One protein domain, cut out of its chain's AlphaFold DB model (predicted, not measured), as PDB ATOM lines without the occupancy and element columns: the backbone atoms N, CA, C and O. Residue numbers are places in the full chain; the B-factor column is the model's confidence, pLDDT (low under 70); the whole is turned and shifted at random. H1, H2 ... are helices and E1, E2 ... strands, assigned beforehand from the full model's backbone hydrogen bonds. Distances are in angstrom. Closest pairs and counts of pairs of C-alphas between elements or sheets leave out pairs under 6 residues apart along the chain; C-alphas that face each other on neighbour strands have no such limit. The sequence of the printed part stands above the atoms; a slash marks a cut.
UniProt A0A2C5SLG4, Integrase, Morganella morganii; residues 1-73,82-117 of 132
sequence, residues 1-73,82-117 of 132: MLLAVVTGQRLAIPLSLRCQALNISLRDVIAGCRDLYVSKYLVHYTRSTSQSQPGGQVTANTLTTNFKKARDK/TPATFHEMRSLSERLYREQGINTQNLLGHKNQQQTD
ATOM      1  N   MET A   1     280.481 302.590 258.343       82.19
ATOM      2  CA  MET A   1     279.348 301.882 258.978       82.19
ATOM      3  C   MET A   1     279.672 301.691 260.452       82.19
ATOM      4  O   MET A   1     280.850 301.575 260.766       82.19
ATOM      5  N   LEU A   2     278.672 301.651 261.329       86.69
ATOM      6  CA  LEU A   2     278.798 301.125 262.688       86.69
ATOM      7  C   LEU A   2     278.375 299.653 262.676       86.69
ATOM      8  O   LEU A   2     277.316 299.334 262.140       86.69
ATOM      9  N   LEU A   3     279.189 298.765 263.245       89.44
ATOM     10  CA  LEU A   3     278.855 297.346 263.368       89.44
ATOM     11  C   LEU A   3     278.246 297.084 264.747       89.44
ATOM     12  O   LEU A   3     278.825 297.481 265.757       89.44
ATOM     13  N   ALA A   4     277.091 296.427 264.787       83.12
ATOM     14  CA  ALA A   4     276.373 296.132 266.023       83.12
ATOM     15  C   ALA A   4     275.827 294.703 266.021       83.12
ATOM     16  O   ALA A   4     275.519 294.145 264.968       83.12
ATOM     17  N   VAL A   5     275.681 294.123 267.214       83.56
ATOM     18  CA  VAL A   5     274.950 292.870 267.408       83.56
ATOM     19  C   VAL A   5     273.720 293.162 268.252       83.56
ATOM     20  O   VAL A   5     273.846 293.534 269.416       83.56
ATOM     21  N   VAL A   6     272.535 293.010 267.667       74.31
ATOM     22  CA  VAL A   6     271.253 293.252 268.341       74.31
ATOM     23  C   VAL A   6     270.444 291.970 268.270       74.31
ATOM     24  O   VAL A   6     270.263 291.421 267.188       74.31
ATOM     25  N   THR A   7     270.024 291.444 269.427       73.56
ATOM     26  CA  THR A   7     269.236 290.194 269.514       73.56
ATOM     27  C   THR A   7     269.846 289.024 268.718       73.56
ATOM     28  O   THR A   7     269.143 288.227 268.103       73.56
ATOM     29  N   GLY A   8     271.183 288.939 268.697       76.44
ATOM     30  CA  GLY A   8     271.941 287.919 267.961       76.44
ATOM     31  C   GLY A   8     272.064 288.153 266.448       76.44
ATOM     32  O   GLY A   8     272.742 287.382 265.775       76.44
ATOM     33  N   GLN A   9     271.450 289.205 265.900       80.12
ATOM     34  CA  GLN A   9     271.630 289.635 264.512       80.12
ATOM     35  C   GLN A   9     272.832 290.567 264.397       80.12
ATOM     36  O   GLN A   9     273.042 291.412 265.263       80.12
ATOM     37  N   ARG A  10     273.619 290.422 263.328       86.94
ATOM     38  CA  ARG A  10     274.743 291.312 263.010       86.94
ATOM     39  C   ARG A  10     274.259 292.387 262.048       86.94
ATOM     40  O   ARG A  10     273.759 292.065 260.976       86.94
ATOM     41  N   LEU A  11     274.431 293.647 262.423       87.00
ATOM     42  CA  LEU A  11     273.998 294.798 261.646       87.00
ATOM     43  C   LEU A  11     275.200 295.645 261.248       87.00
ATOM     44  O   LEU A  11     276.093 295.896 262.058       87.00
ATOM     45  N   ALA A  12     275.169 296.139 260.014       91.88
ATOM     46  CA  ALA A  12     275.997 297.244 259.572       91.88
ATOM     47  C   ALA A  12     275.091 298.465 259.397       91.88
ATOM     48  O   ALA A  12     274.284 298.524 258.472       91.88
ATOM     49  N   ILE A  13     275.232 299.449 260.280       92.25
ATOM     50  CA  ILE A  13     274.407 300.659 260.294       92.25
ATOM     51  C   ILE A  13     275.154 301.788 259.563       92.25
ATOM     52  O   ILE A  13     276.324 302.055 259.877       92.25
ATOM     53  N   PRO A  14     274.543 302.457 258.569       95.06
ATOM     54  CA  PRO A  14     275.196 303.541 257.849       95.06
ATOM     55  C   PRO A  14     275.408 304.759 258.739       95.06
ATOM     56  O   PRO A  14     274.516 305.188 259.459       95.06
ATOM     57  N   LEU A  15     276.606 305.349 258.666       95.75
ATOM     58  CA  LEU A  15     276.929 306.556 259.441       95.75
ATOM     59  C   LEU A  15     276.122 307.777 258.975       95.75
ATOM     60  O   LEU A  15     275.991 308.741 259.718       95.75
ATOM     61  N   SER A  16     275.590 307.728 257.753       96.12
ATOM     62  CA  SER A  16     274.668 308.718 257.201       96.12
ATOM     63  C   SER A  16     273.232 308.579 257.716       96.12
ATOM     64  O   SER A  16     272.424 309.452 257.412       96.12
ATOM     65  N   LEU A  17     272.894 307.528 258.483       96.19
ATOM     66  CA  LEU A  17     271.572 307.410 259.103       96.19
ATOM     67  C   LEU A  17     271.309 308.654 259.957       96.19
ATOM     68  O   LEU A  17     272.093 308.961 260.856       96.19
ATOM     69  N   ARG A  18     270.222 309.368 259.658       97.31
ATOM     70  CA  ARG A  18     269.866 310.644 260.282       97.31
ATOM     71  C   ARG A  18     268.489 310.563 260.912       97.31
ATOM     72  O   ARG A  18     267.542 310.165 260.240       97.31
ATOM     73  N   CYS A  19     268.374 310.982 262.167       96.94
ATOM     74  CA  CYS A  19     267.084 311.271 262.778       96.94
ATOM     75  C   CYS A  19     266.706 312.708 262.405       96.94
ATOM     76  O   CYS A  19     267.369 313.651 262.839       96.94
ATOM     77  N   GLN A  20     265.688 312.872 261.561       97.38
ATOM     78  CA  GLN A  20     265.246 314.167 261.045       97.38
ATOM     79  C   GLN A  20     264.637 315.027 262.152       97.38
ATOM     80  O   GLN A  20     264.980 316.200 262.249       97.38
ATOM     81  N   ALA A  21     263.845 314.432 263.050       96.06
ATOM     82  CA  ALA A  21     263.239 315.143 264.180       96.06
ATOM     83  C   ALA A  21     264.276 315.788 265.121       96.06
ATOM     84  O   ALA A  21     264.032 316.854 265.676       96.06
ATOM     85  N   LEU A  22     265.448 315.163 265.276       95.12
ATOM     86  CA  LEU A  22     266.565 315.691 266.072       95.12
ATOM     87  C   LEU A  22     267.629 316.399 265.222       95.12
ATOM     88  O   LEU A  22     268.606 316.913 265.760       95.12
ATOM     89  N   ASN A  23     267.470 316.385 263.897       96.94
ATOM     90  CA  ASN A  23     268.408 316.938 262.928       96.94
ATOM     91  C   ASN A  23     269.873 316.492 263.158       96.94
ATOM     92  O   ASN A  23     270.806 317.291 263.048       96.94
ATOM     93  N   ILE A  24     270.093 315.205 263.451       97.19
ATOM     94  CA  ILE A  24     271.416 314.649 263.792       97.19
ATOM     95  C   ILE A  24     271.678 313.314 263.086       97.19
ATOM     96  O   ILE A  24     270.777 312.477 262.967       97.19
ATOM     97  N   SER A  25     272.903 313.103 262.590       97.75
ATOM     98  CA  SER A  25     273.325 311.827 261.994       97.75
ATOM     99  C   SER A  25     274.081 310.933 262.978       97.75
ATOM    100  O   SER A  25     274.680 311.404 263.945       97.75
ATOM    101  N   LEU A  26     274.117 309.624 262.708       96.19
ATOM    102  CA  LEU A  26     274.912 308.672 263.487       96.19
ATOM    103  C   LEU A  26     276.406 309.035 263.481       96.19
ATOM    104  O   LEU A  26     277.093 308.825 264.479       96.19
ATOM    105  N   ARG A  27     276.915 309.602 262.379       97.31
ATOM    106  CA  ARG A  27     278.276 310.146 262.311       97.31
ATOM    107  C   ARG A  27     278.495 311.236 263.356       97.31
ATOM    108  O   ARG A  27     279.512 311.185 264.044       97.31
ATOM    109  N   ASP A  28     277.561 312.175 263.468       97.50
ATOM    110  CA  ASP A  28     277.654 313.301 264.403       97.50
ATOM    111  C   ASP A  28     277.618 312.801 265.850       97.50
ATOM    112  O   ASP A  28     278.444 313.202 266.666       97.50
ATOM    113  N   VAL A  29     276.736 311.838 266.146       96.12
ATOM    114  CA  VAL A  29     276.662 311.189 267.467       96.12
ATOM    115  C   VAL A  29     277.985 310.505 267.820       96.12
ATOM    116  O   VAL A  29     278.520 310.722 268.904       96.12
ATOM    117  N   ILE A  30     278.553 309.709 266.907       95.12
ATOM    118  CA  ILE A  30     279.838 309.026 267.137       95.12
ATOM    119  C   ILE A  30     280.985 310.030 267.292       95.12
ATOM    120  O   ILE A  30     281.898 309.787 268.079       95.12
ATOM    121  N   ALA A  31     280.965 311.139 266.551       95.19
ATOM    122  CA  ALA A  31     281.944 312.203 266.723       95.19
ATOM    123  C   ALA A  31     281.828 312.843 268.116       95.19
ATOM    124  O   ALA A  31     282.848 313.027 268.770       95.19
ATOM    125  N   GLY A  32     280.604 313.090 268.597       93.62
ATOM    126  CA  GLY A  32     280.338 313.623 269.938       93.62
ATOM    127  C   GLY A  32     280.682 312.667 271.086       93.62
ATOM    128  O   GLY A  32     280.904 313.111 272.206       93.62
ATOM    129  N   CYS A  33     280.774 311.362 270.818       93.06
ATOM    130  CA  CYS A  33     281.278 310.371 271.771       93.06
ATOM    131  C   CYS A  33     282.799 310.439 271.992       93.06
ATOM    132  O   CYS A  33     283.301 309.780 272.899       93.06
ATOM    133  N   ARG A  34     283.553 311.150 271.143       90.62
ATOM    134  CA  ARG A  34     285.009 311.261 271.283       90.62
ATOM    135  C   ARG A  34     285.350 312.384 272.248       90.62
ATOM    136  O   ARG A  34     284.912 313.514 272.059       90.62
ATOM    137  N   ASP A  35     286.185 312.079 273.229       87.69
ATOM    138  CA  ASP A  35     286.683 313.049 274.195       87.69
ATOM    139  C   ASP A  35     288.196 312.876 274.435       87.69
ATOM    140  O   ASP A  35     288.916 312.341 273.588       87.69
ATOM    141  N   LEU A  36     288.696 313.389 275.565       89.31
ATOM    142  CA  LEU A  36     290.114 313.340 275.933       89.31
ATOM    143  C   LEU A  36     290.597 311.935 276.339       89.31
ATOM    144  O   LEU A  36     291.800 311.739 276.513       89.31
ATOM    145  N   TYR A  37     289.697 310.967 276.513       90.12
ATOM    146  CA  TYR A  37     290.011 309.628 276.989       90.12
ATOM    147  C   TYR A  37     290.020 308.611 275.849       90.12
ATOM    148  O   TYR A  37     289.106 308.499 275.034       90.12
ATOM    149  N   VAL A  38     291.069 307.788 275.819       90.88
ATOM    150  CA  VAL A  38     291.139 306.656 274.893       90.88
ATOM    151  C   VAL A  38     290.232 305.543 275.416       90.88
ATOM    152  O   VAL A  38     290.525 304.920 276.436       90.88
ATOM    153  N   SER A  39     289.143 305.265 274.699       94.12
ATOM    154  CA  SER A  39     288.208 304.189 275.034       94.12
ATOM    155  C   SER A  39     287.920 303.276 273.847       94.12
ATOM    156  O   SER A  39     287.840 303.707 272.699       94.12
ATOM    157  N   LYS A  40     287.699 301.991 274.146       93.38
ATOM    158  CA  LYS A  40     287.149 301.013 273.193       93.38
ATOM    159  C   LYS A  40     285.627 301.140 273.034       93.38
ATOM    160  O   LYS A  40     285.058 300.515 272.144       93.38
ATOM    161  N   TYR A  41     284.966 301.908 273.899       94.12
ATOM    162  CA  TYR A  41     283.512 302.019 273.969       94.12
ATOM    163  C   TYR A  41     283.061 303.407 273.506       94.12
ATOM    164  O   TYR A  41     283.617 304.416 273.932       94.12
ATOM    165  N   LEU A  42     282.010 303.468 272.676       93.75
ATOM    166  CA  LEU A  42     281.412 304.749 272.266       93.75
ATOM    167  C   LEU A  42     280.896 305.539 273.473       93.75
ATOM    168  O   LEU A  42     281.083 306.743 273.553       93.75
ATOM    169  N   VAL A  43     280.277 304.850 274.431       93.06
ATOM    170  CA  VAL A  43     279.841 305.443 275.697       93.06
ATOM    171  C   VAL A  43     280.722 304.887 276.807       93.06
ATOM    172  O   VAL A  43     280.726 303.679 277.059       93.06
ATOM    173  N   HIS A  44     281.471 305.768 277.456       95.06
ATOM    174  CA  HIS A  44     282.452 305.425 278.480       95.06
ATOM    175  C   HIS A  44     282.436 306.446 279.623       95.06
ATOM    176  O   HIS A  44     281.846 307.521 279.516       95.06
ATOM    177  N   TYR A  45     283.050 306.092 280.750       93.44
ATOM    178  CA  TYR A  45     283.220 307.025 281.861       93.44
ATOM    179  C   TYR A  45     284.266 308.086 281.526       93.44
ATOM    180  O   TYR A  45     285.343 307.759 281.044       93.44
ATOM    181  N   THR A  46     283.990 309.344 281.856       90.75
ATOM    182  CA  THR A  46     284.931 310.468 281.677       90.75
ATOM    183  C   THR A  46     285.590 310.896 282.988       90.75
ATOM    184  O   THR A  46     286.417 311.798 283.034       90.75
ATOM    185  N   ARG A  47     285.206 310.264 284.099       88.94
ATOM    186  CA  ARG A  47     285.746 310.507 285.437       88.94
ATOM    187  C   ARG A  47     285.967 309.177 286.128       88.94
ATOM    188  O   ARG A  47     285.273 308.203 285.837       88.94
ATOM    189  N   SER A  48     286.912 309.159 287.059       89.62
ATOM    190  CA  SER A  48     287.084 308.007 287.931       89.62
ATOM    191  C   SER A  48     285.860 307.861 288.834       89.62
ATOM    192  O   SER A  48     285.312 308.843 289.341       89.62
ATOM    193  N   THR A  49     285.412 306.628 289.000       85.69
ATOM    194  CA  THR A  49     284.322 306.226 289.888       85.69
ATOM    195  C   THR A  49     284.799 305.029 290.704       85.69
ATOM    196  O   THR A  49     285.782 304.382 290.345       85.69
ATOM    197  N   SER A  50     284.076 304.660 291.762       84.88
ATOM    198  CA  SER A  50     284.399 303.444 292.525       84.88
ATOM    199  C   SER A  50     284.350 302.158 291.689       84.88
ATOM    200  O   SER A  50     284.916 301.151 292.095       84.88
ATOM    201  N   GLN A  51     283.682 302.184 290.532       81.81
ATOM    202  CA  GLN A  51     283.434 301.018 289.682       81.81
ATOM    203  C   GLN A  51     284.239 301.035 288.373       81.81
ATOM    204  O   GLN A  51     284.231 300.049 287.639       81.81
ATOM    205  N   SER A  52     284.883 302.153 288.018       90.69
ATOM    206  CA  SER A  52     285.572 302.284 286.730       90.69
ATOM    207  C   SER A  52     286.484 303.505 286.657       90.69
ATOM    208  O   SER A  52     286.194 304.541 287.254       90.69
ATOM    209  N   GLN A  53     287.547 303.394 285.862       92.94
ATOM    210  CA  GLN A  53     288.420 304.509 285.495       92.94
ATOM    211  C   GLN A  53     287.888 305.244 284.254       92.94
ATOM    212  O   GLN A  53     287.065 304.684 283.519       92.94
ATOM    213  N   PRO A  54     288.363 306.475 283.978       93.75
ATOM    214  CA  PRO A  54     288.083 307.136 282.711       93.75
ATOM    215  C   PRO A  54     288.428 306.241 281.508       93.75
ATOM    216  O   PRO A  54     289.412 305.504 281.534       93.75
ATOM    217  N   GLY A  55     287.589 306.262 280.475       93.81
ATOM    218  CA  GLY A  55     287.652 305.363 279.321       93.81
ATOM    219  C   GLY A  55     287.026 303.976 279.546       93.81
ATOM    220  O   GLY A  55     286.862 303.221 278.584       93.81
ATOM    221  N   GLY A  56     286.631 303.630 280.776       94.62
ATOM    222  CA  GLY A  56     285.982 302.359 281.103       94.62
ATOM    223  C   GLY A  56     284.527 302.252 280.624       94.62
ATOM    224  O   GLY A  56     283.851 303.255 280.395       94.62
ATOM    225  N   GLN A  57     284.030 301.018 280.481       94.44
ATOM    226  CA  GLN A  57     282.677 300.729 279.993       94.44
ATOM    227  C   GLN A  57     281.594 301.184 280.975       94.44
ATOM    228  O   GLN A  57     281.614 300.807 282.147       94.44
ATOM    229  N   VAL A  58     280.577 301.891 280.478       93.94
ATOM    230  CA  VAL A  58     279.381 302.208 281.272       93.94
ATOM    231  C   VAL A  58     278.471 300.982 281.389       93.94
ATOM    232  O   VAL A  58     278.195 300.290 280.408       93.94
ATOM    233  N   THR A  59     277.968 300.721 282.597       93.00
ATOM    234  CA  THR A  59     277.037 299.611 282.850       93.00
ATOM    235  C   THR A  59     275.599 299.981 282.478       93.00
ATOM    236  O   THR A  59     275.198 301.142 282.571       93.00
ATOM    237  N   ALA A  60     274.777 298.984 282.134       92.31
ATOM    238  CA  ALA A  60     273.359 299.202 281.826       92.31
ATOM    239  C   ALA A  60     272.601 299.888 282.980       92.31
ATOM    240  O   ALA A  60     271.820 300.809 282.750       92.31
ATOM    241  N   ASN A  61     272.890 299.506 284.231       94.31
ATOM    242  CA  ASN A  61     272.284 300.137 285.406       94.31
ATOM    243  C   ASN A  61     272.627 301.632 285.509       94.31
ATOM    244  O   ASN A  61     271.778 302.446 285.871       94.31
ATOM    245  N   THR A  62     273.859 302.004 285.155       94.19
ATOM    246  CA  THR A  62     274.305 303.402 285.165       94.19
ATOM    247  C   THR A  62     273.573 304.224 284.109       94.19
ATOM    248  O   THR A  62     273.125 305.328 284.415       94.19
ATOM    249  N   LEU A  63     273.381 303.679 282.901       94.81
ATOM    250  CA  LEU A  63     272.590 304.325 281.846       94.81
ATOM    251  C   LEU A  63     271.147 304.563 282.303       94.81
ATOM    252  O   LEU A  63     270.682 305.701 282.292       94.81
ATOM    253  N   THR A  64     270.468 303.521 282.792       95.88
ATOM    254  CA  THR A  64     269.079 303.623 283.269       95.88
ATOM    255  C   THR A  64     268.939 304.600 284.437       95.88
ATOM    256  O   THR A  64     268.022 305.420 284.452       95.88
ATOM    257  N   THR A  65     269.865 304.562 285.398       95.75
ATOM    258  CA  THR A  65     269.845 305.450 286.570       95.75
ATOM    259  C   THR A  65     270.061 306.909 286.178       95.75
ATOM    260  O   THR A  65     269.338 307.787 286.648       95.75
ATOM    261  N   ASN A  66     271.041 307.193 285.315       95.12
ATOM    262  CA  ASN A  66     271.314 308.563 284.888       95.12
ATOM    263  C   ASN A  66     270.226 309.106 283.959       95.12
ATOM    264  O   ASN A  66     269.876 310.276 284.083       95.12
ATOM    265  N   PHE A  67     269.627 308.264 283.112       96.75
ATOM    266  CA  PHE A  67     268.443 308.641 282.342       96.75
ATOM    267  C   PHE A  67     267.285 309.031 283.261       96.75
ATOM    268  O   PHE A  67     266.710 310.100 283.084       96.75
ATOM    269  N   LYS A  68     266.985 308.215 284.284       96.25
ATOM    270  CA  LYS A  68     265.958 308.536 285.285       96.25
ATOM    271  C   LYS A  68     266.230 309.899 285.932       96.25
ATOM    272  O   LYS A  68     265.356 310.753 285.931       96.25
ATOM    273  N   LYS A  69     267.460 310.128 286.409       96.38
ATOM    274  CA  LYS A  69     267.865 311.414 287.002       96.38
ATOM    275  C   LYS A  69     267.717 312.591 286.037       96.38
ATOM    276  O   LYS A  69     267.384 313.680 286.482       96.38
ATOM    277  N   ALA A  70     268.015 312.406 284.751       97.00
ATOM    278  CA  ALA A  70     267.864 313.452 283.742       97.00
ATOM    279  C   ALA A  70     266.385 313.742 283.457       97.00
ATOM    280  O   ALA A  70     265.982 314.898 283.476       97.00
ATOM    281  N   ARG A  71     265.571 312.697 283.275       96.00
ATOM    282  CA  ARG A  71     264.117 312.796 283.103       96.00
ATOM    283  C   ARG A  71     263.459 313.515 284.276       96.00
ATOM    284  O   ARG A  71     262.658 314.411 284.054       96.00
ATOM    285  N   ASP A  72     263.814 313.166 285.508       94.62
ATOM    286  CA  ASP A  72     263.205 313.752 286.709       94.62
ATOM    287  C   ASP A  72     263.533 315.257 286.869       94.62
ATOM    288  O   ASP A  72     262.900 315.928 287.669       94.62
ATOM    289  N   LYS A  73     264.478 315.807 286.084       96.75
ATOM    290  CA  LYS A  73     264.787 317.251 286.007       96.75
ATOM    291  C   LYS A  73     264.017 318.005 284.919       96.75
ATOM    292  O   LYS A  73     264.238 319.197 284.749       96.75
ATOM    293  N   THR A  82     252.848 306.147 283.544       88.69
ATOM    294  CA  THR A  82     254.189 305.811 284.034       88.69
ATOM    295  C   THR A  82     255.260 306.662 283.335       88.69
ATOM    296  O   THR A  82     255.256 306.777 282.101       88.69
ATOM    297  N   PRO A  83     256.212 307.244 284.089       92.81
ATOM    298  CA  PRO A  83     257.318 307.988 283.502       92.81
ATOM    299  C   PRO A  83     258.180 307.133 282.570       92.81
ATOM    300  O   PRO A  83     258.531 305.997 282.901       92.81
ATOM    301  N   ALA A  84     258.586 307.698 281.428       93.50
ATOM    302  CA  ALA A  84     259.382 306.979 280.431       93.50
ATOM    303  C   ALA A  84     260.686 306.422 281.027       93.50
ATOM    304  O   ALA A  84     261.325 307.063 281.862       93.50
ATOM    305  N   THR A  85     261.102 305.233 280.594       94.69
ATOM    306  CA  THR A  85     262.375 304.612 281.003       94.69
ATOM    307  C   THR A  85     263.414 304.726 279.891       94.69
ATOM    308  O   THR A  85     263.080 305.069 278.760       94.69
ATOM    309  N   PHE A  86     264.675 304.387 280.177       94.62
ATOM    310  CA  PHE A  86     265.726 304.370 279.153       94.62
ATOM    311  C   PHE A  86     265.377 303.449 277.969       94.62
ATOM    312  O   PHE A  86     265.692 303.760 276.824       94.62
ATOM    313  N   HIS A  87     264.661 302.346 278.224       89.75
ATOM    314  CA  HIS A  87     264.221 301.420 277.175       89.75
ATOM    315  C   HIS A  87     263.236 302.062 276.186       89.75
ATOM    316  O   HIS A  87     263.236 301.713 275.007       89.75
ATOM    317  N   GLU A  88     262.447 303.045 276.629       91.25
ATOM    318  CA  GLU A  88     261.476 303.749 275.777       91.25
ATOM    319  C   GLU A  88     262.150 304.572 274.666       91.25
ATOM    320  O   GLU A  88     261.526 304.838 273.640       91.25
ATOM    321  N   MET A  89     263.448 304.890 274.786       92.38
ATOM    322  CA  MET A  89     264.211 305.501 273.688       92.38
ATOM    323  C   MET A  89     264.227 304.615 272.434       92.38
ATOM    324  O   MET A  89     264.274 305.128 271.317       92.38
ATOM    325  N   ARG A  90     264.163 303.285 272.597       89.44
ATOM    326  CA  ARG A  90     264.104 302.343 271.473       89.44
ATOM    327  C   ARG A  90     262.753 302.399 270.755       89.44
ATOM    328  O   ARG A  90     262.752 302.370 269.530       89.44
ATOM    329  N   SER A  91     261.646 302.517 271.496       87.50
ATOM    330  CA  SER A  91     260.310 302.735 270.913       87.50
ATOM    331  C   SER A  91     260.257 304.068 270.170       87.50
ATOM    332  O   SER A  91     259.850 304.117 269.016       87.50
ATOM    333  N   LEU A  92     260.751 305.146 270.788       91.56
ATOM    334  CA  LEU A  92     260.796 306.454 270.137       91.56
ATOM    335  C   LEU A  92     261.632 306.423 268.850       91.56
ATOM    336  O   LEU A  92     261.198 306.921 267.816       91.56
ATOM    337  N   SER A  93     262.817 305.804 268.892       92.19
ATOM    338  CA  SER A  93     263.669 305.656 267.709       92.19
ATOM    339  C   SER A  93     262.970 304.889 266.586       92.19
ATOM    340  O   SER A  93     263.187 305.204 265.421       92.19
ATOM    341  N   GLU A  94     262.176 303.875 266.920       91.50
ATOM    342  CA  GLU A  94     261.424 303.090 265.949       91.50
ATOM    343  C   GLU A  94     260.346 303.930 265.258       91.50
ATOM    344  O   GLU A  94     260.336 303.989 264.029       91.50
ATOM    345  N   ARG A  95     259.527 304.662 266.017       91.25
ATOM    346  CA  ARG A  95     258.488 305.535 265.449       91.25
ATOM    347  C   ARG A  95     259.080 306.619 264.547       91.25
ATOM    348  O   ARG A  95     258.709 306.709 263.379       91.25
ATOM    349  N   LEU A  96     260.106 307.331 265.023       94.94
ATOM    350  CA  LEU A  96     260.763 308.398 264.257       94.94
ATOM    351  C   LEU A  96     261.391 307.895 262.949       94.94
ATOM    352  O   LEU A  96     261.272 308.533 261.907       94.94
ATOM    353  N   TYR A  97     262.071 306.746 262.968       95.06
ATOM    354  CA  TYR A  97     262.670 306.211 261.744       95.06
ATOM    355  C   TYR A  97     261.630 305.620 260.788       95.06
ATOM    356  O   TYR A  97     261.818 305.716 259.573       95.06
ATOM    357  N   ARG A  98     260.530 305.058 261.301       91.69
ATOM    358  CA  ARG A  98     259.415 304.601 260.462       91.69
ATOM    359  C   ARG A  98     258.775 305.762 259.711       91.69
ATOM    360  O   ARG A  98     258.574 305.637 258.508       91.69
ATOM    361  N   GLU A  99     258.494 306.871 260.389       92.94
ATOM    362  CA  GLU A  99     257.927 308.079 259.765       92.94
ATOM    363  C   GLU A  99     258.812 308.615 258.630       92.94
ATOM    364  O   GLU A  99     258.324 309.164 257.648       92.94
ATOM    365  N   GLN A 100     260.124 308.380 258.712       95.69
ATOM    366  CA  GLN A 100     261.094 308.712 257.666       95.69
ATOM    367  C   GLN A 100     261.218 307.656 256.549       95.69
ATOM    368  O   GLN A 100     262.104 307.768 255.701       95.69
ATOM    369  N   GLY A 101     260.403 306.598 256.565       93.00
ATOM    370  CA  GLY A 101     260.434 305.511 255.581       93.00
ATOM    371  C   GLY A 101     261.576 304.502 255.760       93.00
ATOM    372  O   GLY A 101     261.859 303.724 254.849       93.00
ATOM    373  N   ILE A 102     262.259 304.487 256.911       92.88
ATOM    374  CA  ILE A 102     263.321 303.511 257.185       92.88
ATOM    375  C   ILE A 102     262.702 302.183 257.623       92.88
ATOM    376  O   ILE A 102     261.824 302.139 258.483       92.88
ATOM    377  N   ASN A 103     263.219 301.071 257.092       89.94
ATOM    378  CA  ASN A 103     262.843 299.739 257.559       89.94
ATOM    379  C   ASN A 103     263.392 299.494 258.979       89.94
ATOM    380  O   ASN A 103     264.557 299.128 259.175       89.94
ATOM    381  N   THR A 104     262.536 299.700 259.978       88.12
ATOM    382  CA  THR A 104     262.900 299.581 261.393       88.12
ATOM    383  C   THR A 104     263.005 298.143 261.876       88.12
ATOM    384  O   THR A 104     263.778 297.893 262.795       88.12
ATOM    385  N   GLN A 105     262.337 297.179 261.235       84.81
ATOM    386  CA  GLN A 105     262.526 295.755 261.537       84.81
ATOM    387  C   GLN A 105     263.997 295.360 261.342       84.81
ATOM    388  O   GLN A 105     264.613 294.780 262.243       84.81
ATOM    389  N   ASN A 106     264.582 295.765 260.208       86.25
ATOM    390  CA  ASN A 106     265.997 295.551 259.917       86.25
ATOM    391  C   ASN A 106     266.890 296.324 260.888       86.25
ATOM    392  O   ASN A 106     267.820 295.746 261.438       86.25
ATOM    393  N   LEU A 107     266.604 297.608 261.130       85.75
ATOM    394  CA  LEU A 107     267.418 298.457 262.011       85.75
ATOM    395  C   LEU A 107     267.442 297.959 263.466       85.75
ATOM    396  O   LEU A 107     268.456 298.078 264.153       85.75
ATOM    397  N   LEU A 108     266.332 297.396 263.939       84.44
ATOM    398  CA  LEU A 108     266.204 296.851 265.285       84.44
ATOM    399  C   LEU A 108     266.684 295.397 265.390       84.44
ATOM    400  O   LEU A 108     266.838 294.909 266.509       84.44
ATOM    401  N   GLY A 109     266.956 294.719 264.272       79.44
ATOM    402  CA  GLY A 109     267.432 293.333 264.256       79.44
ATOM    403  C   GLY A 109     266.374 292.311 264.687       79.44
ATOM    404  O   GLY A 109     266.723 291.255 265.220       79.44
ATOM    405  N   HIS A 110     265.088 292.621 264.502       79.88
ATOM    406  CA  HIS A 110     263.988 291.719 264.847       79.88
ATOM    407  C   HIS A 110     263.751 290.703 263.725       79.88
ATOM    408  O   HIS A 110     263.648 291.071 262.557       79.88
ATOM    409  N   LYS A 111     263.617 289.417 264.075       63.00
ATOM    410  CA  LYS A 111     263.321 288.364 263.087       63.00
ATOM    411  C   LYS A 111     261.866 288.411 262.620       63.00
ATOM    412  O   LYS A 111     261.606 288.226 261.437       63.00
ATOM    413  N   ASN A 112     260.939 288.713 263.533       63.00
ATOM    414  CA  ASN A 112     259.501 288.700 263.269       63.00
ATOM    415  C   ASN A 112     258.894 290.089 263.491       63.00
ATOM    416  O   ASN A 112     259.210 290.753 264.480       63.00
ATOM    417  N   GLN A 113     257.965 290.477 262.614       59.50
ATOM    418  CA  GLN A 113     257.262 291.764 262.656       59.50
ATOM    419  C   GLN A 113     256.544 292.006 263.998       59.50
ATOM    420  O   GLN A 113     256.646 293.096 264.549       59.50
ATOM    421  N   GLN A 114     255.994 290.954 264.617       59.06
ATOM    422  CA  GLN A 114     255.338 291.005 265.936       59.06
ATOM    423  C   GLN A 114     256.221 291.583 267.062       59.06
ATOM    424  O   GLN A 114     255.713 292.162 268.021       59.06
ATOM    425  N   GLN A 115     257.553 291.449 266.973       59.59
ATOM    426  CA  GLN A 115     258.474 292.052 267.950       59.59
ATOM    427  C   GLN A 115     258.612 293.565 267.756       59.59
ATOM    428  O   GLN A 115     258.933 294.278 268.703       59.59
ATOM    429  N   THR A 116     258.393 294.040 266.532       58.00
ATOM    430  CA  THR A 116     258.346 295.457 266.171       58.00
ATOM    431  C   THR A 116     256.978 296.041 266.524       58.00
ATOM    432  O   THR A 116     256.928 297.143 267.056       58.00
ATOM    433  N   ASP A 117     255.889 295.287 266.350       60.03
ATOM    434  CA  ASP A 117     254.508 295.724 266.633       60.03
ATOM    435  C   ASP A 117     254.300 296.139 268.101       60.03
ATOM    436  O   ASP A 117     253.612 297.113 268.382       60.03
TER     437      ASP A 117
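What this domain is: This is residues 1 to 73 and 82 to 117 of the 132 residues of the protein "Integrase" of Morganella morganii (UniProt A0A2C5SLG4). A loosely joined set of small parts with few contacts: a hairpin of two strands, E1 and E2, has the short helix H4 near it, and H4 links the run of helices H3, H4 and H5 at one end of the longest axis, while the looping stretch of residues 33 to 59 makes the other end. H1 and H2, the elements before and after that stretch, touch no helix. The printed part has 109 residues, with two named strands and five named helices in the order E1, E2, H1, H2, H3, H4, H5; the sheet is E1 - E2, antiparallel. The class is mostly helix, though under half of the residues, 51, are in named elements. The whole is only just compact, close to loose, with a radius of gyration of the C-alphas of 15.6 A, and spans 42 by 36 by 30 A.

Where its parts are: E1, residues 2 to 6, begins at C-alpha 2 (278.798, 301.125, 262.688) and is 12.3 A long. E2, residues 9 to 13, is 12.1 A long. H1, residues 26 to 32, is 9.8 A long. H2, residues 60 to 71, is 16.5 A long and begins at C-alpha 60 (273.359, 299.202, 281.826). H3, residues 88 to 99, is 17.0 A long. H4 is residues 104 to 108, 5.8 A, and H5 is residues 113 to 117, 6.3 A, ending at C-alpha 117 (254.508, 295.724, 266.633).

How they stand to each other: E1 and E2 form an antiparallel hairpin, their directions at 153 degrees; N 4 and O 11 are 3.0 A apart and N 11 and O 4 are 2.8 A apart, both within hydrogen-bond range. The closest C-alphas of E1 and H4 are those of Val 6 and Leu 108, 6.9 A apart. Residues 18 to 19 pair antiparallel with residues 24 to 25. H1 and H2 are apart. H3 touches H4 with residues 94 to 98 alone; their closest C-alphas are those of Glu 94 and Thr 104, 5.9 A. H4 and H5 only just touch, with 3 pairs of C-alphas within 8 A, the closest those of Gln 105 and Thr 116, 6.2 A. In H1, H2, H3, H4 and H5 every O i to N i+4 pair is within hydrogen-bond range.

The domain as a whole: The two C-alphas farthest apart, those of Ser 50 and Gly 101, are 44.1 A apart. Residues 74 to 81 are not printed, and C-alphas 73 and 82 are 15.7 A apart across the cut. The links E2 to H1 and H1 to H2 are long. The mean pLDDT of the printed part is 89.5; residues 111 to 117 are under 70.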